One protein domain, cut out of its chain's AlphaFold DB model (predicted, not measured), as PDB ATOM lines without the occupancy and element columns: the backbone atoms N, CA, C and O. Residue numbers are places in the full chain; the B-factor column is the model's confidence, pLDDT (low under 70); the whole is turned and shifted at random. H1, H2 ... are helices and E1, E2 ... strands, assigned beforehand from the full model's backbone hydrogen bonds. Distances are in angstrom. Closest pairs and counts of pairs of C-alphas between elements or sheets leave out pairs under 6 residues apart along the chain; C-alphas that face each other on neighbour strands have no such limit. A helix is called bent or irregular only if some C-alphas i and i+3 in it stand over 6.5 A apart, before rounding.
ATOM      1  N   ALA A 127      39.240  -0.257 -43.705       85.06
ATOM      2  CA  ALA A 127      40.260  -1.036 -42.999       85.06
ATOM      3  C   ALA A 127      39.982  -2.553 -43.005       85.06
ATOM      4  O   ALA A 127      40.893  -3.341 -43.239       85.06
ATOM      5  N   ALA A 128      38.728  -2.971 -42.821       87.81
ATOM      6  CA  ALA A 128      38.340  -4.382 -42.840       87.81
ATOM      7  C   ALA A 128      38.707  -5.095 -44.153       87.81
ATOM      8  O   ALA A 128      39.259  -6.196 -44.134       87.81
ATOM      9  N   GLU A 129      38.422  -4.464 -45.289       88.38
ATOM     10  CA  GLU A 129      38.732  -5.005 -46.611       88.38
ATOM     11  C   GLU A 129      40.237  -4.988 -46.882       88.38
ATOM     12  O   GLU A 129      40.793  -5.997 -47.317       88.38
ATOM     13  N   PHE A 130      40.912  -3.893 -46.517       90.00
ATOM     14  CA  PHE A 130      42.362  -3.769 -46.640       90.00
ATOM     15  C   PHE A 130      43.104  -4.898 -45.910       90.00
ATOM     16  O   PHE A 130      43.988  -5.534 -46.485       90.00
ATOM     17  N   PHE A 131      42.737  -5.172 -44.652       92.19
ATOM     18  CA  PHE A 131      43.384  -6.215 -43.850       92.19
ATOM     19  C   PHE A 131      43.095  -7.614 -44.394       92.19
ATOM     20  O   PHE A 131      44.013  -8.424 -44.508       92.19
ATOM     21  N   LYS A 132      41.847  -7.894 -44.795       91.00
ATOM     22  CA  LYS A 132      41.495  -9.169 -45.440       91.00
ATOM     23  C   LYS A 132      42.325  -9.413 -46.696       91.00
ATOM     24  O   LYS A 132      42.880 -10.496 -46.850       91.00
ATOM     25  N   GLU A 133      42.418  -8.425 -47.582       91.00
ATOM     26  CA  GLU A 133      43.175  -8.553 -48.828       91.00
ATOM     27  C   GLU A 133      44.673  -8.741 -48.551       91.00
ATOM     28  O   GLU A 133      45.317  -9.614 -49.132       91.00
ATOM     29  N   ALA A 134      45.242  -7.942 -47.647       90.56
ATOM     30  CA  ALA A 134      46.657  -8.016 -47.305       90.56
ATOM     31  C   ALA A 134      47.051  -9.381 -46.718       90.56
ATOM     32  O   ALA A 134      48.063  -9.951 -47.125       90.56
ATOM     33  N   ILE A 135      46.243  -9.917 -45.809       89.06
ATOM     34  CA  ILE A 135      46.584 -11.134 -45.067       89.06
ATOM     35  C   ILE A 135      46.196 -12.376 -45.864       89.06
ATOM     36  O   ILE A 135      47.038 -13.229 -46.119       89.06
ATOM     37  N   TYR A 136      44.942 -12.476 -46.311       89.00
ATOM     38  CA  TYR A 136      44.453 -13.701 -46.945       89.00
ATOM     39  C   TYR A 136      44.836 -13.811 -48.421       89.00
ATOM     40  O   TYR A 136      45.122 -14.911 -48.882       89.00
ATOM     41  N   ASN A 137      44.875 -12.695 -49.161       88.56
ATOM     42  CA  ASN A 137      45.173 -12.747 -50.598       88.56
ATOM     43  C   ASN A 137      46.660 -12.539 -50.890       88.56
ATOM     44  O   ASN A 137      47.193 -13.149 -51.814       88.56
ATOM     45  N   LYS A 138      47.331 -11.660 -50.135       89.19
ATOM     46  CA  LYS A 138      48.753 -11.338 -50.349       89.19
ATOM     47  C   LYS A 138      49.696 -12.072 -49.396       89.19
ATOM     48  O   LYS A 138      50.902 -11.949 -49.575       89.19
ATOM     49  N   GLY A 139      49.174 -12.808 -48.412       88.56
ATOM     50  CA  GLY A 139      49.981 -13.580 -47.466       88.56
ATOM     51  C   GLY A 139      50.892 -12.727 -46.581       88.56
ATOM     52  O   GLY A 139      51.913 -13.230 -46.122       88.56
ATOM     53  N   ARG A 140      50.574 -11.439 -46.385       88.81
ATOM     54  CA  ARG A 140      51.395 -10.539 -45.562       88.81
ATOM     55  C   ARG A 140      51.283 -10.901 -44.093       88.81
ATOM     56  O   ARG A 140      50.200 -11.260 -43.622       88.81
ATOM     57  N   SER A 141      52.376 -10.703 -43.362       88.94
ATOM     58  CA  SER A 141      52.320 -10.733 -41.905       88.94
ATOM     59  C   SER A 141      51.452  -9.578 -41.385       88.94
ATOM     60  O   SER A 141      51.149  -8.609 -42.099       88.94
ATOM     61  N   LEU A 142      51.017  -9.659 -40.129       83.94
ATOM     62  CA  LEU A 142      50.173  -8.612 -39.565       83.94
ATOM     63  C   LEU A 142      50.977  -7.337 -39.243       83.94
ATOM     64  O   LEU A 142      50.446  -6.237 -39.393       83.94
ATOM     65  N   GLU A 143      52.268  -7.459 -38.919       85.75
ATOM     66  CA  GLU A 143      53.236  -6.356 -38.804       85.75
ATOM     67  C   GLU A 143      53.371  -5.586 -40.121       85.75
ATOM     68  O   GLU A 143      53.275  -4.353 -40.158       85.75
ATOM     69  N   GLU A 144      53.582  -6.322 -41.216       89.19
ATOM     70  CA  GLU A 144      53.686  -5.768 -42.566       89.19
ATOM     71  C   GLU A 144      52.369  -5.109 -42.979       89.19
ATOM     72  O   GLU A 144      52.356  -4.038 -43.589       89.19
ATOM     73  N   THR A 145      51.246  -5.730 -42.615       90.44
ATOM     74  CA  THR A 145      49.910  -5.212 -42.908       90.44
ATOM     75  C   THR A 145      49.631  -3.916 -42.152       90.44
ATOM     76  O   THR A 145      49.171  -2.956 -42.769       90.44
ATOM     77  N   LEU A 146      49.958  -3.841 -40.858       87.31
ATOM     78  CA  LEU A 146      49.838  -2.618 -40.056       87.31
ATOM     79  C   LEU A 146      50.717  -1.496 -40.613       87.31
ATOM     80  O   LEU A 146      50.241  -0.379 -40.799       87.31
ATOM     81  N   SER A 147      51.972  -1.798 -40.952       86.00
ATOM     82  CA  SER A 147      52.897  -0.809 -41.519       86.00
ATOM     83  C   SER A 147      52.379  -0.263 -42.854       86.00
ATOM     84  O   SER A 147      52.272   0.951 -43.033       86.00
ATOM     85  N   ALA A 148      51.943  -1.144 -43.760       88.31
ATOM     86  CA  ALA A 148      51.352  -0.744 -45.035       88.31
ATOM     87  C   ALA A 148      50.030   0.025 -44.862       88.31
ATOM     88  O   ALA A 148      49.731   0.936 -45.640       88.31
ATOM     89  N   TYR A 149      49.227  -0.327 -43.854       87.75
ATOM     90  CA  TYR A 149      48.014   0.407 -43.507       87.75
ATOM     91  C   TYR A 149      48.352   1.832 -43.062       87.75
ATOM     92  O   TYR A 149      47.753   2.785 -43.564       87.75
ATOM     93  N   TYR A 150      49.349   2.014 -42.195       82.50
ATOM     94  CA  TYR A 150      49.744   3.346 -41.740       82.50
ATOM     95  C   TYR A 150      50.338   4.201 -42.862       82.50
ATOM     96  O   TYR A 150      49.988   5.375 -42.986       82.50
ATOM     97  N   GLU A 151      51.150   3.621 -43.747       82.69
ATOM     98  CA  GLU A 151      51.621   4.306 -44.957       82.69
ATOM     99  C   GLU A 151      50.454   4.747 -45.851       82.69
ATOM    100  O   GLU A 151      50.453   5.847 -46.415       82.69
ATOM    101  N   ARG A 152      49.418   3.907 -45.974       83.75
ATOM    102  CA  ARG A 152      48.205   4.238 -46.727       83.75
ATOM    103  C   ARG A 152      47.439   5.385 -46.068       83.75
ATOM    104  O   ARG A 152      47.035   6.307 -46.781       83.75
ATOM    105  N   VAL A 153      47.288   5.361 -44.741       75.69
ATOM    106  CA  VAL A 153      46.712   6.459 -43.949       75.69
ATOM    107  C   VAL A 153      47.491   7.744 -44.212       75.69
ATOM    108  O   VAL A 153      46.898   8.710 -44.686       75.69
ATOM    109  N   GLN A 154      48.814   7.739 -44.034       71.31
ATOM    110  CA  GLN A 154      49.692   8.883 -44.300       71.31
ATOM    111  C   GLN A 154      49.544   9.411 -45.730       71.31
ATOM    112  O   GLN A 154      49.463  10.620 -45.955       71.31
ATOM    113  N   LYS A 155      49.475   8.527 -46.732       75.56
ATOM    114  CA  LYS A 155      49.345   8.930 -48.138       75.56
ATOM    115  C   LYS A 155      48.036   9.672 -48.413       75.56
ATOM    116  O   LYS A 155      48.044  10.585 -49.245       75.56
ATOM    117  N   ILE A 156      46.946   9.284 -47.753       67.88
ATOM    118  CA  ILE A 156      45.605   9.847 -47.964       67.88
ATOM    119  C   ILE A 156      45.391  11.101 -47.121       67.88
ATOM    120  O   ILE A 156      44.919  12.114 -47.639       67.88
ATOM    121  N   THR A 157      45.772  11.054 -45.848       60.75
ATOM    122  CA  THR A 157      45.567  12.148 -44.893       60.75
ATOM    123  C   THR A 157      46.649  13.220 -44.993       60.75
ATOM    124  O   THR A 157      46.423  14.349 -44.571       60.75
ATOM    125  N   LYS A 158      47.815  12.883 -45.566       60.03
ATOM    126  CA  LYS A 158      49.042  13.702 -45.576       60.03
ATOM    127  C   LYS A 158      49.581  14.018 -44.178       60.03
ATOM    128  O   LYS A 158      50.440  14.885 -44.038       60.03
ATOM    129  N   VAL A 159      49.109  13.299 -43.161       56.06
ATOM    130  CA  VAL A 159      49.577  13.421 -41.782       56.06
ATOM    131  C   VAL A 159      50.804  12.522 -41.601       56.06
ATOM    132  O   VAL A 159      50.737  11.350 -41.977       56.06
ATOM    133  N   PRO A 160      51.927  13.033 -41.067       54.19
ATOM    134  CA  PRO A 160      53.130  12.234 -40.870       54.19
ATOM    135  C   PRO A 160      52.882  11.110 -39.867       54.19
ATOM    136  O   PRO A 160      52.445  11.375 -38.754       54.19
ATOM    137  N   VAL A 161      53.202   9.874 -40.249       60.16
ATOM    138  CA  VAL A 161      53.193   8.710 -39.356       60.16
ATOM    139  C   VAL A 161      54.600   8.469 -38.826       60.16
ATOM    140  O   VAL A 161      55.556   8.461 -39.597       60.16
ATOM    141  N   VAL A 162      54.720   8.283 -37.510       59.00
ATOM    142  CA  VAL A 162      56.000   8.020 -36.819       59.00
ATOM    143  C   VAL A 162      56.102   6.605 -36.243       59.00
ATOM    144  O   VAL A 162      57.140   6.259 -35.695       59.00
ATOM    145  N   LEU A 163      55.037   5.808 -36.354       62.56
ATOM    146  CA  LEU A 163      54.956   4.437 -35.846       62.56
ATOM    147  C   LEU A 163      54.999   3.437 -36.996       62.56
ATOM    148  O   LEU A 163      54.393   3.660 -38.046       62.56
ATOM    149  N   LYS A 164      55.640   2.300 -36.757       72.38
ATOM    150  CA  LYS A 164      55.552   1.109 -37.595       72.38
ATOM    151  C   LYS A 164      54.633   0.070 -36.952       72.38
ATOM    152  O   LYS A 164      54.312   0.143 -35.767       72.38
ATOM    153  N   GLY A 165      54.213  -0.925 -37.733       73.00
ATOM    154  CA  GLY A 165      53.407  -2.037 -37.221       73.00
ATOM    155  C   GLY A 165      54.108  -2.817 -36.102       73.00
ATOM    156  O   GLY A 165      53.463  -3.181 -35.120       73.00
ATOM    157  N   GLU A 166      55.430  -2.992 -36.210       77.25
ATOM    158  CA  GLU A 166      56.271  -3.662 -35.204       77.25
ATOM    159  C   GLU A 166      56.216  -2.986 -33.824       77.25
ATOM    160  O   GLU A 166      56.155  -3.675 -32.805       77.25
ATOM    161  N   ASP A 167      56.133  -1.652 -33.778       76.06
ATOM    162  CA  ASP A 167      56.096  -0.891 -32.523       76.06
ATOM    163  C   ASP A 167      54.823  -1.190 -31.716       76.06
ATOM    164  O   ASP A 167      54.854  -1.304 -30.486       76.06
ATOM    165  N   VAL A 168      53.694  -1.353 -32.413       77.38
ATOM    166  CA  VAL A 168      52.393  -1.640 -31.792       77.38
ATOM    167  C   VAL A 168      52.377  -3.032 -31.169       77.38
ATOM    168  O   VAL A 168      51.912  -3.191 -30.038       77.38
ATOM    169  N   LEU A 169      52.921  -4.028 -31.868       81.44
ATOM    170  CA  LEU A 169      52.975  -5.396 -31.355       81.44
ATOM    171  C   LEU A 169      53.989  -5.553 -30.230       81.44
ATOM    172  O   LEU A 169      53.673  -6.165 -29.212       81.44
ATOM    173  N   LEU A 170      55.173  -4.951 -30.359       80.69
ATOM    174  CA  LEU A 170      56.180  -4.978 -29.301       80.69
ATOM    175  C   LEU A 170      55.641  -4.359 -28.006       80.69
ATOM    176  O   LEU A 170      55.857  -4.897 -26.918       80.69
ATOM    177  N   THR A 171      54.890  -3.260 -28.117       78.00
ATOM    178  CA  THR A 171      54.209  -2.644 -26.971       78.00
ATOM    179  C   THR A 171      53.203  -3.608 -26.340       78.00
ATOM    180  O   THR A 171      53.168  -3.751 -25.119       78.00
ATOM    181  N   ALA A 172      52.410  -4.309 -27.151       82.19
ATOM    182  CA  ALA A 172      51.423  -5.271 -26.673       82.19
ATOM    183  C   ALA A 172      52.052  -6.465 -25.939       82.19
ATOM    184  O   ALA A 172      51.589  -6.812 -24.854       82.19
ATOM    185  N   ILE A 173      53.130  -7.039 -26.482       83.12
ATOM    186  CA  ILE A 173      53.878  -8.147 -25.864       83.12
ATOM    187  C   ILE A 173      54.466  -7.707 -24.519       83.12
ATOM    188  O   ILE A 173      54.275  -8.367 -23.504       83.12
ATOM    189  N   ARG A 174      55.092  -6.527 -24.456       80.38
ATOM    190  CA  ARG A 174      55.652  -6.003 -23.197       80.38
ATOM    191  C   ARG A 174      54.587  -5.797 -22.118       80.38
ATOM    192  O   ARG A 174      54.845  -6.034 -20.939       80.38
ATOM    193  N   LEU A 175      53.395  -5.342 -22.506       80.62
ATOM    194  CA  LEU A 175      52.269  -5.180 -21.584       80.62
ATOM    195  C   LEU A 175      51.700  -6.532 -21.138       80.62
ATOM    196  O   LEU A 175      51.366  -6.681 -19.962       80.62
ATOM    197  N   GLN A 176      51.624  -7.507 -22.047       86.62
ATOM    198  CA  GLN A 176      51.258  -8.890 -21.743       86.62
ATOM    199  C   GLN A 176      52.210  -9.482 -20.696       86.62
ATOM    200  O   GLN A 176      51.752  -9.877 -19.624       86.62
ATOM    201  N   ASP A 177      53.517  -9.455 -20.961       82.12
ATOM    202  CA  ASP A 177      54.548 -10.038 -20.094       82.12
ATOM    203  C   ASP A 177      54.572  -9.405 -18.701       82.12
ATOM    204  O   ASP A 177      54.726 -10.091 -17.690       82.12
ATOM    205  N   ARG A 178      54.410  -8.079 -18.632       79.25
ATOM    206  CA  ARG A 178      54.556  -7.338 -17.375       79.25
ATOM    207  C   ARG A 178      53.319  -7.384 -16.486       79.25
ATOM    208  O   ARG A 178      53.460  -7.371 -15.266       79.25
ATOM    209  N   PHE A 179      52.122  -7.392 -17.071       79.38
ATOM    210  CA  PHE A 179      50.885  -7.158 -16.320       79.38
ATOM    211  C   PHE A 179      49.890  -8.327 -16.372       79.38
ATOM    212  O   PHE A 179      49.019  -8.423 -15.510       79.38
ATOM    213  N   LEU A 180      49.999  -9.250 -17.334       83.00
ATOM    214  CA  LEU A 180      49.021 -10.331 -17.521       83.00
ATOM    215  C   LEU A 180      49.497 -11.676 -16.955       83.00
ATOM    216  O   LEU A 180      49.434 -12.708 -17.618       83.00
ATOM    217  N   SER A 181      49.933 -11.694 -15.692       70.81
ATOM    218  CA  SER A 181      50.354 -12.923 -15.002       70.81
ATOM    219  C   SER A 181      49.183 -13.803 -14.525       70.81
ATOM    220  O   SER A 181      49.336 -15.025 -14.428       70.81
ATOM    221  N   GLU A 182      47.992 -13.238 -14.303       62.06
ATOM    222  CA  GLU A 182      46.779 -13.947 -13.853       62.06
ATOM    223  C   GLU A 182      45.822 -14.303 -15.011       62.06
ATOM    224  O   GLU A 182      45.786 -13.632 -16.047       62.06
ATOM    225  N   ARG A 183      45.036 -15.381 -14.855       57.59
ATOM    226  CA  ARG A 183      43.935 -15.713 -15.782       57.59
ATOM    227  C   ARG A 183      42.814 -14.683 -15.561       57.59
ATOM    228  O   ARG A 183      42.482 -14.415 -14.419       57.59
ATOM    229  N   ASP A 184      42.282 -14.122 -16.646       64.19
ATOM    230  CA  ASP A 184      41.182 -13.130 -16.730       64.19
ATOM    231  C   ASP A 184      41.556 -11.641 -16.827       64.19
ATOM    232  O   ASP A 184      40.682 -10.801 -17.055       64.19
ATOM    233  N   ASN A 185      42.842 -11.287 -16.809       78.81
ATOM    234  CA  ASN A 185      43.255  -9.915 -17.110       78.81
ATOM    235  C   ASN A 185      43.315  -9.661 -18.628       78.81
ATOM    236  O   ASN A 185      43.851 -10.459 -19.400       78.81
ATOM    237  N   THR A 186      42.741  -8.536 -19.060       86.25
ATOM    238  CA  THR A 186      42.724  -8.084 -20.458       86.25
ATOM    239  C   THR A 186      43.117  -6.616 -20.515       86.25
ATOM    240  O   THR A 186      42.534  -5.795 -19.800       86.25
ATOM    241  N   ILE A 187      44.073  -6.304 -21.387       87.56
ATOM    242  CA  ILE A 187      44.473  -4.939 -21.738       87.56
ATOM    243  C   ILE A 187      43.964  -4.657 -23.152       87.56
ATOM    244  O   ILE A 187      44.012  -5.515 -24.029       87.56
ATOM    245  N   VAL A 188      43.446  -3.459 -23.380       87.12
ATOM    246  CA  VAL A 188      42.894  -3.025 -24.662       87.12
ATOM    247  C   VAL A 188      43.641  -1.783 -25.110       87.12
ATOM    248  O   VAL A 188      43.653  -0.775 -24.403       87.12
ATOM    249  N   LEU A 189      44.265  -1.871 -26.284       83.88
ATOM    250  CA  LEU A 189      44.931  -0.759 -26.951       83.88
ATOM    251  C   LEU A 189      44.005  -0.241 -28.040       83.88
ATOM    252  O   LEU A 189      43.513  -1.011 -28.870       83.88
ATOM    253  N   TYR A 190      43.781   1.063 -28.070       79.25
ATOM    254  CA  TYR A 190      42.997   1.691 -29.123       79.25
ATOM    255  C   TYR A 190      43.462   3.133 -29.332       79.25
ATOM    256  O   TYR A 190      44.535   3.537 -28.886       79.25
ATOM    257  N   GLY A 191      42.679   3.915 -30.070       70.75
ATOM    258  CA  GLY A 191      42.963   5.326 -30.248       70.75
ATOM    259  C   GLY A 191      44.020   5.556 -31.312       70.75
ATOM    260  O   GLY A 191      44.135   4.822 -32.297       70.75
ATOM    261  N   SER A 192      44.755   6.642 -31.153       65.31
ATOM    262  CA  SER A 192      45.631   7.157 -32.199       65.31
ATOM    263  C   SER A 192      46.814   6.229 -32.483       65.31
ATOM    264  O   SER A 192      47.198   6.063 -33.639       65.31
ATOM    265  N   PHE A 193      47.307   5.549 -31.449       68.69
ATOM    266  CA  PHE A 193      48.426   4.614 -31.529       68.69
ATOM    267  C   PHE A 193      48.152   3.412 -32.442       68.69
ATOM    268  O   PHE A 193      48.881   3.186 -33.404       68.69
ATOM    269  N   VAL A 194      47.068   2.672 -32.187       74.06
ATOM    270  CA  VAL A 194      46.731   1.449 -32.942       74.06
ATOM    271  C   VAL A 194      46.218   1.764 -34.348       74.06
ATOM    272  O   VAL A 194      46.292   0.938 -35.245       74.06
ATOM    273  N   ASN A 195      45.705   2.973 -34.566       70.38
ATOM    274  CA  ASN A 195      45.140   3.378 -35.850       70.38
ATOM    275  C   ASN A 195      46.135   4.116 -36.763       70.38
ATOM    276  O   ASN A 195      45.731   4.604 -37.818       70.38
ATOM    277  N   GLY A 196      47.404   4.256 -36.362       57.59
ATOM    278  CA  GLY A 196      48.404   5.008 -37.127       57.59
ATOM    279  C   GLY A 196      48.084   6.501 -37.256       57.59
ATOM    280  O   GLY A 196      48.487   7.143 -38.224       57.59
ATOM    281  N   LYS A 197      47.328   7.074 -36.311       58.75
ATOM    282  CA  LYS A 197      46.971   8.500 -36.299       58.75
ATOM    283  C   LYS A 197      48.072   9.262 -35.559       58.75
ATOM    284  O   LYS A 197      47.989   9.457 -34.353       58.75
ATOM    285  N   ALA A 198      49.132   9.674 -36.238       48.66
ATOM    286  CA  ALA A 198      50.224  10.377 -35.566       48.66
ATOM    287  C   ALA A 198      50.077  11.899 -35.690       48.66
ATOM    288  O   ALA A 198      50.343  12.509 -36.721       48.66
ATOM    289  N   TYR A 199      49.691  12.527 -34.585       45.22
ATOM    290  CA  TYR A 199      50.089  13.903 -34.315       45.22
ATOM    291  C   TYR A 199      51.570  13.897 -33.931       45.22
ATOM    292  O   TYR A 199      52.036  12.959 -33.281       45.22
ATOM    293  N   SER A 200      52.316  14.948 -34.272       35.78
ATOM    294  CA  SER A 200      53.591  15.211 -33.604       35.78
ATOM    295  C   SER A 200      53.309  15.318 -32.100       35.78
ATOM    296  O   SER A 200      52.680  16.287 -31.682       35.78
ATOM    297  N   LYS A 201      53.719  14.311 -31.318       42.91
ATOM    298  CA  LYS A 201      53.346  14.120 -29.902       42.91
ATOM    299  C   LYS A 201      51.833  13.938 -29.696       42.91
ATOM    300  O   LYS A 201      51.153  14.838 -29.213       42.91
ATOM    301  N   SER A 202      51.282  12.777 -30.047       39.34
ATOM    302  CA  SER A 202      49.919  12.440 -29.625       39.34
ATOM    303  C   SER A 202      49.921  11.979 -28.166       39.34
ATOM    304  O   SER A 202      50.444  10.909 -27.863       39.34
ATOM    305  N   SER A 203      49.269  12.747 -27.300       40.53
ATOM    306  CA  SER A 203      48.857  12.418 -25.926       40.53
ATOM    307  C   SER A 203      47.867  11.239 -25.808       40.53
ATOM    308  O   SER A 203      47.259  11.041 -24.765       40.53
ATOM    309  N   ASP A 204      47.646  10.478 -26.884       49.06
ATOM    310  CA  ASP A 204      46.408   9.719 -27.131       49.06
ATOM    311  C   ASP A 204      46.662   8.214 -27.302       49.06
ATOM    312  O   ASP A 204      46.074   7.537 -28.158       49.06
ATOM    313  N   LEU A 205      47.601   7.686 -26.532       52.66
ATOM    314  CA  LEU A 205      47.687   6.254 -26.318       52.66
ATOM    315  C   LEU A 205      46.676   5.916 -25.215       52.66
ATOM    316  O   LEU A 205      46.983   5.968 -24.028       52.66
ATOM    317  N   ASP A 206      45.441   5.636 -25.625       61.81
ATOM    318  CA  ASP A 206      44.393   5.238 -24.695       61.81
ATOM    319  C   ASP A 206      44.553   3.743 -24.394       61.81
ATOM    320  O   ASP A 206      44.310   2.878 -25.243       61.81
ATOM    321  N   PHE A 207      44.992   3.443 -23.174       72.50
ATOM    322  CA  PHE A 207      44.966   2.093 -22.630       72.50
ATOM    323  C   PHE A 207      43.722   1.921 -21.787       72.50
ATOM    324  O   PHE A 207      43.419   2.750 -20.926       72.50
ATOM    325  N   ALA A 208      43.055   0.793 -21.969       77.06
ATOM    326  CA  ALA A 208      42.008   0.383 -21.065       77.06
ATOM    327  C   ALA A 208      42.234  -1.028 -20.546       77.06
ATOM    328  O   ALA A 208      42.857  -1.864 -21.199       77.06
ATOM    329  N   VAL A 209      41.706  -1.299 -19.361       82.62
ATOM    330  CA  VAL A 209      41.768  -2.612 -18.724       82.62
ATOM    331  C   VAL A 209      40.381  -3.055 -18.300       82.62
ATOM    332  O   VAL A 209      39.516  -2.234 -18.016       82.62
ATOM    333  N   MET A 210      40.155  -4.364 -18.241       82.31
ATOM    334  CA  MET A 210      38.877  -4.908 -17.756       82.31
ATOM    335  C   MET A 210      38.859  -5.188 -16.249       82.31
ATOM    336  O   MET A 210      37.833  -5.606 -15.718       82.31
ATOM    337  N   ASN A 211      39.981  -4.969 -15.558       82.31
ATOM    338  CA  ASN A 211      40.132  -5.241 -14.134       82.31
ATOM    339  C   ASN A 211      40.630  -3.980 -13.399       82.31
ATOM    340  O   ASN A 211      41.759  -3.554 -13.650       82.31
ATOM    341  N   PRO A 212      39.854  -3.417 -12.452       79.88
ATOM    342  CA  PRO A 212      40.278  -2.262 -11.658       79.88
ATOM    343  C   PRO A 212      41.578  -2.482 -10.879       79.88
ATOM    344  O   PRO A 212      42.367  -1.557 -10.729       79.88
ATOM    345  N   ARG A 213      41.847  -3.710 -10.409       81.12
ATOM    346  CA  ARG A 213      43.110  -4.025  -9.714       81.12
ATOM    347  C   ARG A 213      44.307  -3.892 -10.649       81.12
ATOM    348  O   ARG A 213      45.348  -3.391 -10.238       81.12
ATOM    349  N   LEU A 214      44.131  -4.299 -11.906       79.62
ATOM    350  CA  LEU A 214      45.135  -4.136 -12.951       79.62
ATOM    351  C   LEU A 214      45.348  -2.657 -13.284       79.62
ATOM    352  O   LEU A 214      46.482  -2.244 -13.492       79.62
ATOM    353  N   GLU A 215      44.278  -1.854 -13.296       79.56
ATOM    354  CA  GLU A 215      44.379  -0.403 -13.495       79.56
ATOM    355  C   GLU A 215      45.260   0.231 -12.417       79.56
ATOM    356  O   GLU A 215      46.211   0.945 -12.737       79.56
ATOM    357  N   THR A 216      44.972  -0.070 -11.149       76.06
ATOM    358  CA  THR A 216      45.752   0.405 -10.002       76.06
ATOM    359  C   THR A 216      47.207  -0.042 -10.108       76.06
ATOM    360  O   THR A 216      48.103   0.795 -10.054       76.06
ATOM    361  N   GLN A 217      47.450  -1.329 -10.375       75.62
ATOM    362  CA  GLN A 217      48.800  -1.864 -10.554       75.62
ATOM    363  C   GLN A 217      49.551  -1.143 -11.684       75.62
ATOM    364  O   GLN A 217      50.701  -0.747 -11.511       75.62
ATOM    365  N   MET A 218      48.920  -0.925 -12.840       76.56
ATOM    366  CA  MET A 218      49.541  -0.208 -13.957       76.56
ATOM    367  C   MET A 218      49.858   1.248 -13.596       76.56
ATOM    368  O   MET A 218      50.940   1.728 -13.932       76.56
ATOM    369  N   ARG A 219      48.967   1.942 -12.877       71.19
ATOM    370  CA  ARG A 219      49.225   3.308 -12.390       71.19
ATOM    371  C   ARG A 219      50.408   3.356 -11.415       71.19
ATOM    372  O   ARG A 219      51.201   4.290 -11.486       71.19
ATOM    373  N   GLU A 220      50.549   2.353 -10.553       71.12
ATOM    374  CA  GLU A 220      51.596   2.283  -9.524       71.12
ATOM    375  C   GLU A 220      52.967   1.825 -10.061       71.12
ATOM    376  O   GLU A 220      53.999   2.261  -9.558       71.12
ATOM    377  N   THR A 221      53.021   0.990 -11.109       66.62
ATOM    378  CA  THR A 221      54.268   0.318 -11.560       66.62
ATOM    379  C   THR A 221      55.124   1.142 -12.547       66.62
ATOM    380  O   THR A 221      55.758   0.574 -13.440       66.62
ATOM    381  N   GLU A 222      55.148   2.473 -12.436       62.81
ATOM    382  CA  GLU A 222      55.823   3.373 -13.393       62.81
ATOM    383  C   GLU A 222      55.544   3.003 -14.868       62.81
ATOM    384  O   GLU A 222      56.461   2.881 -15.682       62.81
ATOM    385  N   LEU A 223      54.273   2.824 -15.251       62.84
ATOM    386  CA  LEU A 223      53.878   2.617 -16.657       62.84
ATOM    387  C   LEU A 223      54.526   3.659 -17.587       62.84
ATOM    388  O   LEU A 223      54.961   3.332 -18.686       62.84
ATOM    389  N   LEU A 224      54.695   4.891 -17.100       56.09
ATOM    390  CA  LEU A 224      55.412   5.969 -17.780       56.09
ATOM    391  C   LEU A 224      56.882   5.636 -18.091       56.09
ATOM    392  O   LEU A 224      57.391   6.105 -19.097       56.09
ATOM    393  N   GLY A 225      57.570   4.842 -17.270       61.34
ATOM    394  CA  GLY A 225      58.934   4.370 -17.526       61.34
ATOM    395  C   GLY A 225      59.007   3.395 -18.701       61.34
ATOM    396  O   GLY A 225      59.843   3.563 -19.581       61.34
ATOM    397  N   LEU A 226      58.076   2.438 -18.763       62.53
ATOM    398  CA  LEU A 226      57.962   1.494 -19.884       62.53
ATOM    399  C   LEU A 226      57.524   2.196 -21.176       62.53
ATOM    400  O   LEU A 226      57.981   1.860 -22.265       62.53
ATOM    401  N   LEU A 227      56.643   3.189 -21.043       56.38
ATOM    402  CA  LEU A 227      56.175   3.988 -22.162       56.38
ATOM    403  C   LEU A 227      57.218   4.987 -22.642       56.38
ATOM    404  O   LEU A 227      57.192   5.252 -23.823       56.38
ATOM    405  N   LYS A 228      58.148   5.485 -21.810       53.84
ATOM    406  CA  LYS A 228      59.239   6.404 -22.218       53.84
ATOM    407  C   LYS A 228      60.182   5.819 -23.274       53.84
ATOM    408  O   LYS A 228      60.824   6.589 -23.984       53.84
ATOM    409  N   GLU A 229      60.279   4.491 -23.380       51.19
ATOM    410  CA  GLU A 229      61.021   3.814 -24.456       51.19
ATOM    411  C   GLU A 229      60.351   3.984 -25.830       51.19
ATOM    412  O   GLU A 229      61.000   3.834 -26.862       51.19
ATOM    413  N   PHE A 230      59.074   4.366 -25.842       49.53
ATOM    414  CA  PHE A 230      58.322   4.777 -27.017       49.53
ATOM    415  C   PHE A 230      58.021   6.287 -26.881       49.53
ATOM    416  O   PHE A 230      57.687   6.772 -25.809       49.53
ATOM    417  N   PRO A 231      58.155   7.126 -27.912       42.97
ATOM    418  CA  PRO A 231      57.994   8.578 -27.760       42.97
ATOM    419  C   PRO A 231      56.511   9.003 -27.622       42.97
ATOM    420  O   PRO A 231      55.985   9.716 -28.475       42.97
ATOM    421  N   LEU A 232      55.811   8.558 -26.572       45.66
ATOM    422  CA  LEU A 232      54.366   8.721 -26.368       45.66
ATOM    423  C   LEU A 232      54.083   9.180 -24.922       45.66
ATOM    424  O   LEU A 232      54.388   8.470 -23.967       45.66
ATOM    425  N   SER A 233      53.539  10.394 -24.747       42.09
ATOM    426  CA  SER A 233      53.303  11.018 -23.430       42.09
ATOM    427  C   SER A 233      51.843  10.928 -22.954       42.09
ATOM    428  O   SER A 233      50.931  10.842 -23.765       42.09
ATOM    429  N   GLU A 234      51.652  11.016 -21.630       47.22
ATOM    430  CA  GLU A 234      50.392  11.203 -20.862       47.22
ATOM    431  C   GLU A 234      49.291  10.123 -20.929       47.22
ATOM    432  O   GLU A 234      48.207  10.319 -20.384       47.22
ATOM    433  N   ALA A 235      49.569   8.950 -21.491       53.78
ATOM    434  CA  ALA A 235      48.648   7.813 -21.464       53.78
ATOM    435  C   ALA A 235      48.213   7.427 -20.031       53.78
ATOM    436  O   ALA A 235      49.062   7.173 -19.170       53.78
ATOM    437  N   GLN A 236      46.902   7.321 -19.777       57.19
ATOM    438  CA  GLN A 236      46.358   6.798 -18.516       57.19
ATOM    439  C   GLN A 236      45.545   5.525 -18.758       57.19
ATOM    440  O   GLN A 236      44.629   5.506 -19.580       57.19
ATOM    441  N   ALA A 237      45.856   4.469 -18.003       63.12
ATOM    442  CA  ALA A 237      45.007   3.287 -17.936       63.12
ATOM    443  C   ALA A 237      43.685   3.645 -17.239       63.12
ATOM    444  O   ALA A 237      43.698   4.277 -16.184       63.12
ATOM    445  N   HIS A 238      42.559   3.227 -17.813       72.19
ATOM    446  CA  HIS A 238      41.236   3.333 -17.194       72.19
ATOM    447  C   HIS A 238      40.459   2.022 -17.346       72.19
ATOM    448  O   HIS A 238      40.703   1.235 -18.263       72.19
ATOM    449  N   THR A 239      39.514   1.773 -16.445       78.75
ATOM    450  CA  THR A 239      38.694   0.561 -16.500       78.75
ATOM    451  C   THR A 239      37.571   0.675 -17.537       78.75
ATOM    452  O   THR A 239      36.823   1.655 -17.557       78.75
ATOM    453  N   ILE A 240      37.397  -0.366 -18.357       76.75
ATOM    454  CA  ILE A 240      36.266  -0.530 -19.279       76.75
ATOM    455  C   ILE A 240      35.621  -1.912 -19.150       76.75
ATOM    456  O   ILE A 240      36.252  -2.902 -18.792       76.75
ATOM    457  N   THR A 241      34.346  -1.997 -19.508       77.81
ATOM    458  CA  THR A 241      33.582  -3.248 -19.560       77.81
ATOM    459  C   THR A 241      33.756  -3.971 -20.906       77.81
ATOM    460  O   THR A 241      33.997  -3.326 -21.934       77.81
ATOM    461  N   PRO A 242      33.523  -5.298 -20.972       77.25
ATOM    462  CA  PRO A 242      33.495  -6.036 -22.241       77.25
ATOM    463  C   PRO A 242      32.508  -5.450 -23.264       77.25
ATOM    464  O   PRO A 242      32.783  -5.381 -24.462       77.25
ATOM    465  N   ALA A 243      31.365  -4.963 -22.775       74.88
ATOM    466  CA  ALA A 243      30.351  -4.284 -23.569       74.88
ATOM    467  C   ALA A 243      30.866  -2.981 -24.206       74.88
ATOM    468  O   ALA A 243      30.503  -2.680 -25.345       74.88
ATOM    469  N   GLN A 244      31.693  -2.218 -23.487       72.75
ATOM    470  CA  GLN A 244      32.312  -0.995 -23.999       72.75
ATOM    471  C   GLN A 244      33.379  -1.305 -25.049       72.75
ATOM    472  O   GLN A 244      33.400  -0.627 -26.072       72.75
ATOM    473  N   VAL A 245      34.174  -2.370 -24.876       73.75
ATOM    474  CA  VAL A 245      35.144  -2.816 -25.899       73.75
ATOM    475  C   VAL A 245      34.470  -3.074 -27.233       73.75
ATOM    476  O   VAL A 245      34.975  -2.663 -28.272       73.75
ATOM    477  N   HIS A 246      33.301  -3.714 -27.222       71.81
ATOM    478  CA  HIS A 246      32.578  -3.977 -28.457       71.81
ATOM    479  C   HIS A 246      32.199  -2.679 -29.200       71.81
ATOM    480  O   HIS A 246      32.321  -2.633 -30.422       71.81
ATOM    481  N   GLY A 247      31.845  -1.616 -28.465       65.88
ATOM    482  CA  GLY A 247      31.476  -0.299 -29.000       65.88
ATOM    483  C   GLY A 247      32.642   0.638 -29.358       65.88
ATOM    484  O   GLY A 247      32.402   1.692 -29.951       65.88
ATOM    485  N   LEU A 248      33.898   0.272 -29.053       70.12
ATOM    486  CA  LEU A 248      35.075   1.113 -29.343       70.12
ATOM    487  C   LEU A 248      35.292   1.363 -30.842       70.12
ATOM    488  O   LEU A 248      35.901   2.373 -31.204       70.12
ATOM    489  N   GLY A 249      34.752   0.495 -31.704       62.00
ATOM    490  CA  GLY A 249      34.914   0.563 -33.156       62.00
ATOM    491  C   GLY A 249      34.447   1.870 -33.806       62.00
ATOM    492  O   GLY A 249      34.952   2.234 -34.862       62.00
ATOM    493  N   SER A 250      33.529   2.614 -33.170       61.25
ATOM    494  CA  SER A 250      32.922   3.826 -33.759       61.25
ATOM    495  C   SER A 250      33.920   4.926 -34.112       61.25
ATOM    496  O   SER A 250      33.663   5.720 -35.013       61.25
ATOM    497  N   MET A 251      35.036   4.978 -33.385       60.38
ATOM    498  CA  MET A 251      36.106   5.969 -33.543       60.38
ATOM    499  C   MET A 251      37.474   5.299 -33.764       60.38
ATOM    500  O   MET A 251      38.486   5.975 -33.964       60.38
ATOM    501  N   ASN A 252      37.518   3.963 -33.716       73.31
ATOM    502  CA  ASN A 252      38.740   3.167 -33.743       73.31
ATOM    503  C   ASN A 252      38.562   1.997 -34.717       73.31
ATOM    504  O   ASN A 252      38.098   0.937 -34.299       73.31
ATOM    505  N   PRO A 253      38.906   2.168 -36.008       78.19
ATOM    506  CA  PRO A 253      38.792   1.081 -36.979       78.19
ATOM    507  C   PRO A 253      39.623  -0.143 -36.578       78.19
ATOM    508  O   PRO A 253      39.254  -1.264 -36.919       78.19
ATOM    509  N   LEU A 254      40.700   0.069 -35.820       85.88
ATOM    510  CA  LEU A 254      41.558  -0.952 -35.240       85.88
ATOM    511  C   LEU A 254      41.517  -0.885 -33.706       85.88
ATOM    512  O   LEU A 254      41.652   0.188 -33.107       85.88
ATOM    513  N   VAL A 255      41.359  -2.046 -33.071       87.81
ATOM    514  CA  VAL A 255      41.461  -2.240 -31.617       87.81
ATOM    515  C   VAL A 255      42.319  -3.472 -31.360       87.81
ATOM    516  O   VAL A 255      42.053  -4.532 -31.920       87.81
ATOM    517  N   LEU A 256      43.324  -3.351 -30.498       89.06
ATOM    518  CA  LEU A 256      44.162  -4.472 -30.090       89.06
ATOM    519  C   LEU A 256      43.731  -4.956 -28.704       89.06
ATOM    520  O   LEU A 256      43.646  -4.172 -27.762       89.06
ATOM    521  N   ILE A 257      43.459  -6.246 -28.569       90.88
ATOM    522  CA  ILE A 257      43.068  -6.891 -27.317       90.88
ATOM    523  C   ILE A 257      44.213  -7.804 -26.900       90.88
ATOM    524  O   ILE A 257      44.492  -8.805 -27.551       90.88
ATOM    525  N   VAL A 258      44.866  -7.461 -25.802       90.12
ATOM    526  CA  VAL A 258      46.017  -8.169 -25.252       90.12
ATOM    527  C   VAL A 258      45.537  -9.042 -24.100       90.12
ATOM    528  O   VAL A 258      44.976  -8.549 -23.115       90.12
ATOM    529  N   ARG A 259      45.735 -10.352 -24.228       89.88
ATOM    530  CA  ARG A 259      45.429 -11.351 -23.196       89.88
ATOM    531  C   ARG A 259      46.686 -12.129 -22.862       89.88
ATOM    532  O   ARG A 259      47.623 -12.114 -23.637       89.88
ATOM    533  N   LYS A 260      46.703 -12.856 -21.746       85.75
ATOM    534  CA  LYS A 260      47.900 -13.564 -21.259       85.75
ATOM    535  C   LYS A 260      48.626 -14.437 -22.300       85.75
ATOM    536  O   LYS A 260      49.846 -14.464 -22.296       85.75
ATOM    537  N   ASN A 261      47.895 -15.148 -23.159       86.25
ATOM    538  CA  ASN A 261      48.485 -16.143 -24.070       86.25
ATOM    539  C   ASN A 261      48.405 -15.767 -25.552       86.25
ATOM    540  O   ASN A 261      48.894 -16.522 -26.380       86.25
ATOM    541  N   TYR A 262      47.700 -14.690 -25.887       87.94
ATOM    542  CA  TYR A 262      47.466 -14.305 -27.272       87.94
ATOM    543  C   TYR A 262      47.070 -12.834 -27.362       87.94
ATOM    544  O   TYR A 262      46.529 -12.253 -26.411       87.94
ATOM    545  N   ILE A 263      47.313 -12.239 -28.521       89.06
ATOM    546  CA  ILE A 263      46.918 -10.875 -28.859       89.06
ATOM    547  C   ILE A 263      45.927 -10.954 -30.020       89.06
ATOM    548  O   ILE A 263      46.092 -11.739 -30.945       89.06
ATOM    549  N   VAL A 264      44.866 -10.154 -29.982       91.56
ATOM    550  CA  VAL A 264      43.864 -10.095 -31.051       91.56
ATOM    551  C   VAL A 264      43.822  -8.691 -31.618       91.56
ATOM    552  O   VAL A 264      43.509  -7.745 -30.899       91.56
ATOM    553  N   LEU A 265      44.065  -8.551 -32.917       91.44
ATOM    554  CA  LEU A 265      43.692  -7.350 -33.645       91.44
ATOM    555  C   LEU A 265      42.257  -7.489 -34.138       91.44
ATOM    556  O   LEU A 265      41.948  -8.326 -34.985       91.44
ATOM    557  N   ARG A 266      41.384  -6.627 -33.629       91.75
ATOM    558  CA  ARG A 266      40.019  -6.468 -34.107       91.75
ATOM    559  C   ARG A 266      39.948  -5.306 -35.091       91.75
ATOM    560  O   ARG A 266      40.269  -4.172 -34.742       91.75
ATOM    561  N   VAL A 267      39.483  -5.594 -36.301       89.88
ATOM    562  CA  VAL A 267      39.296  -4.625 -37.385       89.88
ATOM    563  C   VAL A 267      37.809  -4.473 -37.661       89.88
ATOM    564  O   VAL A 267      37.156  -5.423 -38.088       89.88
ATOM    565  N   TYR A 268      37.261  -3.294 -37.395       85.38
ATOM    566  CA  TYR A 268      35.836  -3.021 -37.552       85.38
ATOM    567  C   TYR A 268      35.482  -2.719 -39.010       85.38
ATOM    568  O   TYR A 268      36.215  -2.017 -39.710       85.38
ATOM    569  N   GLU A 269      34.342  -3.242 -39.465       83.62
ATOM    570  CA  GLU A 269      33.742  -2.833 -40.733       83.62
ATOM    571  C   GLU A 269      33.194  -1.401 -40.618       83.62
ATOM    572  O   GLU A 269      32.826  -0.928 -39.537       83.62
ATOM    573  N   ASN A 270      33.117  -0.701 -41.750       72.88
ATOM    574  CA  ASN A 270      32.465   0.602 -41.806       72.88
ATOM    575  C   ASN A 270      30.976   0.456 -41.452       72.88
ATOM    576  O   ASN A 270      30.254  -0.317 -42.077       72.88
ATOM    577  N   GLY A 271      30.506   1.235 -40.479       64.31
ATOM    578  CA  GLY A 271      29.110   1.249 -40.040       64.31
ATOM    579  C   GLY A 271      28.628   2.665 -39.747       64.31
ATOM    580  O   GLY A 271      29.427   3.594 -39.605       64.31
ATOM    581  N   LEU A 272      27.312   2.862 -39.647       62.16
ATOM    582  CA  LEU A 272      26.771   4.151 -39.217       62.16
ATOM    583  C   LEU A 272      26.986   4.304 -37.705       62.16
ATOM    584  O   LEU A 272      26.961   3.329 -36.962       62.16
ATOM    585  N   HIS A 273      27.141   5.536 -37.212       59.81
ATOM    586  CA  HIS A 273      27.377   5.792 -35.780       59.81
ATOM    587  C   HIS A 273      26.329   5.123 -34.863       59.81
ATOM    588  O   HIS A 273      26.663   4.579 -33.813       59.81
ATOM    589  N   LYS A 274      25.070   5.096 -35.312       64.25
ATOM    590  CA  LYS A 274      23.947   4.399 -34.666       64.25
ATOM    591  C   LYS A 274      24.135   2.878 -34.563       64.25
ATOM    592  O   LYS A 274      23.727   2.288 -33.569       64.25
ATOM    593  N   ASP A 275      24.800   2.249 -35.529       66.44
ATOM    594  CA  ASP A 275      25.070   0.807 -35.502       66.44
ATOM    595  C   ASP A 275      26.111   0.477 -34.430       66.44
ATOM    596  O   ASP A 275      25.994  -0.532 -33.738       66.44
ATOM    597  N   PHE A 276      27.096   1.360 -34.228       64.19
ATOM    598  CA  PHE A 276      28.076   1.210 -33.153       64.19
ATOM    599  C   PHE A 276      27.463   1.416 -31.766       64.19
ATOM    600  O   PHE A 276      27.783   0.659 -30.850       64.19
ATOM    601  N   GLN A 277      26.563   2.395 -31.607       63.84
ATOM    602  CA  GLN A 277      25.821   2.596 -30.354       63.84
ATOM    603  C   GLN A 277      24.985   1.359 -29.995       63.84
ATOM    604  O   GLN A 277      24.942   0.951 -28.836       63.84
ATOM    605  N   ASN A 278      24.405   0.713 -31.009       70.19
ATOM    606  CA  ASN A 278      23.633  -0.518 -30.862       70.19
ATOM    607  C   ASN A 278      24.492  -1.792 -30.827       70.19
ATOM    608  O   ASN A 278      23.933  -2.879 -30.731       70.19
ATOM    609  N   LYS A 279      25.830  -1.679 -30.893       69.06
ATOM    610  CA  LYS A 279      26.779  -2.810 -30.918       69.06
ATOM    611  C   LYS A 279      26.518  -3.815 -32.052       69.06
ATOM    612  O   LYS A 279      26.791  -4.998 -31.917       69.06
ATOM    613  N   ASN A 280      26.021  -3.332 -33.187       72.44
ATOM    614  CA  ASN A 280      25.661  -4.156 -34.345       72.44
ATOM    615  C   ASN A 280      26.707  -4.113 -35.466       72.44
ATOM    616  O   ASN A 280      26.456  -4.595 -36.571       72.44
ATOM    617  N   VAL A 281      27.875  -3.520 -35.214       73.56
ATOM    618  CA  VAL A 281      28.932  -3.418 -36.223       73.56
ATOM    619  C   VAL A 281      29.757  -4.693 -36.259       73.56
ATOM    620  O   VAL A 281      30.271  -5.158 -35.238       73.56
ATOM    621  N   LYS A 282      29.887  -5.239 -37.466       83.94
ATOM    622  CA  LYS A 282      30.717  -6.402 -37.754       83.94
ATOM    623  C   LYS A 282      32.195  -6.045 -37.653       83.94
ATOM    624  O   LYS A 282      32.606  -4.909 -37.880       83.94
ATOM    625  N   PHE A 283      33.000  -7.037 -37.324       88.19
ATOM    626  CA  PHE A 283      34.443  -6.900 -37.249       88.19
ATOM    627  C   PHE A 283      35.109  -8.217 -37.640       88.19
ATOM    628  O   PHE A 283      34.483  -9.279 -37.629       88.19
ATOM    629  N   HIS A 284      36.393  -8.138 -37.963       89.88
ATOM    630  CA  HIS A 284      37.264  -9.285 -38.177       89.88
ATOM    631  C   HIS A 284      38.304  -9.345 -37.076       89.88
ATOM    632  O   HIS A 284      38.772  -8.310 -36.608       89.88
ATOM    633  N   GLU A 285      38.653 -10.557 -36.670       91.62
ATOM    634  CA  GLU A 285      39.680 -10.798 -35.669       91.62
ATOM    635  C   GLU A 285      40.856 -11.516 -36.312       91.62
ATOM    636  O   GLU A 285      40.681 -12.486 -37.051       91.62
ATOM    637  N   PHE A 286      42.045 -11.017 -36.012       88.81
ATOM    638  CA  PHE A 286      43.316 -11.590 -36.414       88.81
ATOM    639  C   PHE A 286      44.115 -11.874 -35.143       88.81
ATOM    640  O   PHE A 286      44.231 -11.001 -34.282       88.81
ATOM    641  N   TYR A 287      44.601 -13.103 -35.006       85.75
ATOM    642  CA  TYR A 287      45.175 -13.629 -33.768       85.75
ATOM    643  C   TYR A 287      46.700 -13.727 -33.871       85.75
ATOM    644  O   TYR A 287      47.219 -14.073 -34.932       85.75
ATOM    645  N   PHE A 288      47.370 -13.467 -32.748       73.38
ATOM    646  CA  PHE A 288      48.796 -13.671 -32.496       73.38
ATOM    647  C   PHE A 288      48.991 -14.519 -31.246       73.38
ATOM    648  O   PHE A 288      48.275 -14.240 -30.253       73.38
TER     649      PHE A 288
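Overview. This is residues 127 to 288 of the 288 residues of an uncharacterized protein of Bdellovibrio bacteriovorus (UniProt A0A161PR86). A strongly twisted sheet of six strands forms the core, and helices cover both of its faces in three layers: H1, H3 and H4 on one face, H6 on the other. H2 sits beyond H1 and H3, H5 lies near H3, and the short H7 packs on H6 away from the sheet. The printed part has 162 residues, with seven named helices and six named strands in the order H1 H2 H3 E1 E2 H4 H5 E3 H6 E4 E5 H7 E6. The sheet is mixed, in the order E3 E2 E1 E4 E5 E6, and the class is mixed, helices and strands. The whole is compact, with a radius of gyration of the C-alphas of 15.3 A, and it spans 41 by 34 by 28 A.

Along the chain. Find C-alpha 127 at (40.260, -1.036, -42.999), where H1 begins; it runs 14.8 A to residue 137. Next come H2, residues 142 to 157, 21.9 A, and H3, residues 165 to 179, 21.7 A. E1 takes residues 186 to 191, 16.6 A, from C-alpha 186 at (42.724, -8.084, -20.458), and E2 residues 205 to 209, 13.1 A. Then look for H4, residues 212 to 220, 12.4 A; H5, residues 223 to 227, 6.1 A; E3, residues 237 to 239, 7.0 A; and H6, residues 242 to 250, 15.2 A. E4 is residues 254 to 259, 16.4 A, and E5 residues 262 to 268, 19.2 A. H7, residues 273 to 277, 6.5 A, precedes E6, residues 283 to 287, 13.1 A, which ends at C-alpha 287, (45.175, -13.629, -33.768).

Arrangement. Start at the sheet, whose edge strands are E3 and E6. E3 and E2 are parallel, with N 209 and O 238 at 2.9 A. E2 and E1 form an antiparallel hairpin, with N 188 and O 208 at 2.8 A. E1 and E4 are antiparallel, with N 189 and O 256 at 2.8 A. E4 and E5 are an antiparallel hairpin, with N 257 and O 264 at 2.8 A, and E5 and E6 are antiparallel, with N 265 and O 286 at 2.8 A. E2, H4 H5, E3 is a strand-helix-strand unit, two parallel neighbours with helices between, and its crossover is right-handed. E3, H6, E4 is a split unit, with E2 and E1 between its strands in the sheet, and its crossover is right-handed too. On one face H1 lies over E5 and E6, at a height of 10.2 A. On the same face H3 runs along the strands, 26 degrees from E4 on the local plane; the closest C-alphas of the two, Ala 172 and Val 258, are 6.3 A apart. H6, on the opposite face from H1 and H3, lies over E4 at a height of 8.0 A. H4 lies over E3, and only just over E2, with 3 C-alphas there. H1 and H2 are a helical hairpin; they touch, closest at the C-alphas of Ala 134 and Thr 145, 6.1 A. H2 touches H3 through residues 165 to 169 of H3 alone, closest at the C-alphas of Ser 147 and Gly 165, 4.5 A. H6 and H7 touch, closest at the C-alphas of Ser 250 and Phe 276, 5.5 A. H5 is near H3. In H1, H2, H3, H4, H5 and H7 every O i to N i+4 pair is within hydrogen-bond range; in H6 it is 2 of 5, beside 3 of 6 O i to N i+3 pairs. H6 is only just irregular: C-alphas 246 and 249 are 6.9 A apart.

Size, cuts and confidence. The two C-alphas farthest apart, those of Asn 137 and Glu 220, are 44.2 A from each other. The printed part has no cut and ends at residue 288, the chain's last. The link from E1 to E2, residues 192 to 204, is long. Mean pLDDT of the printed part is 73.9; 53 residues are under 70, among them 156 to 163, 196 to 206, 221 to 237 and 271 to 277.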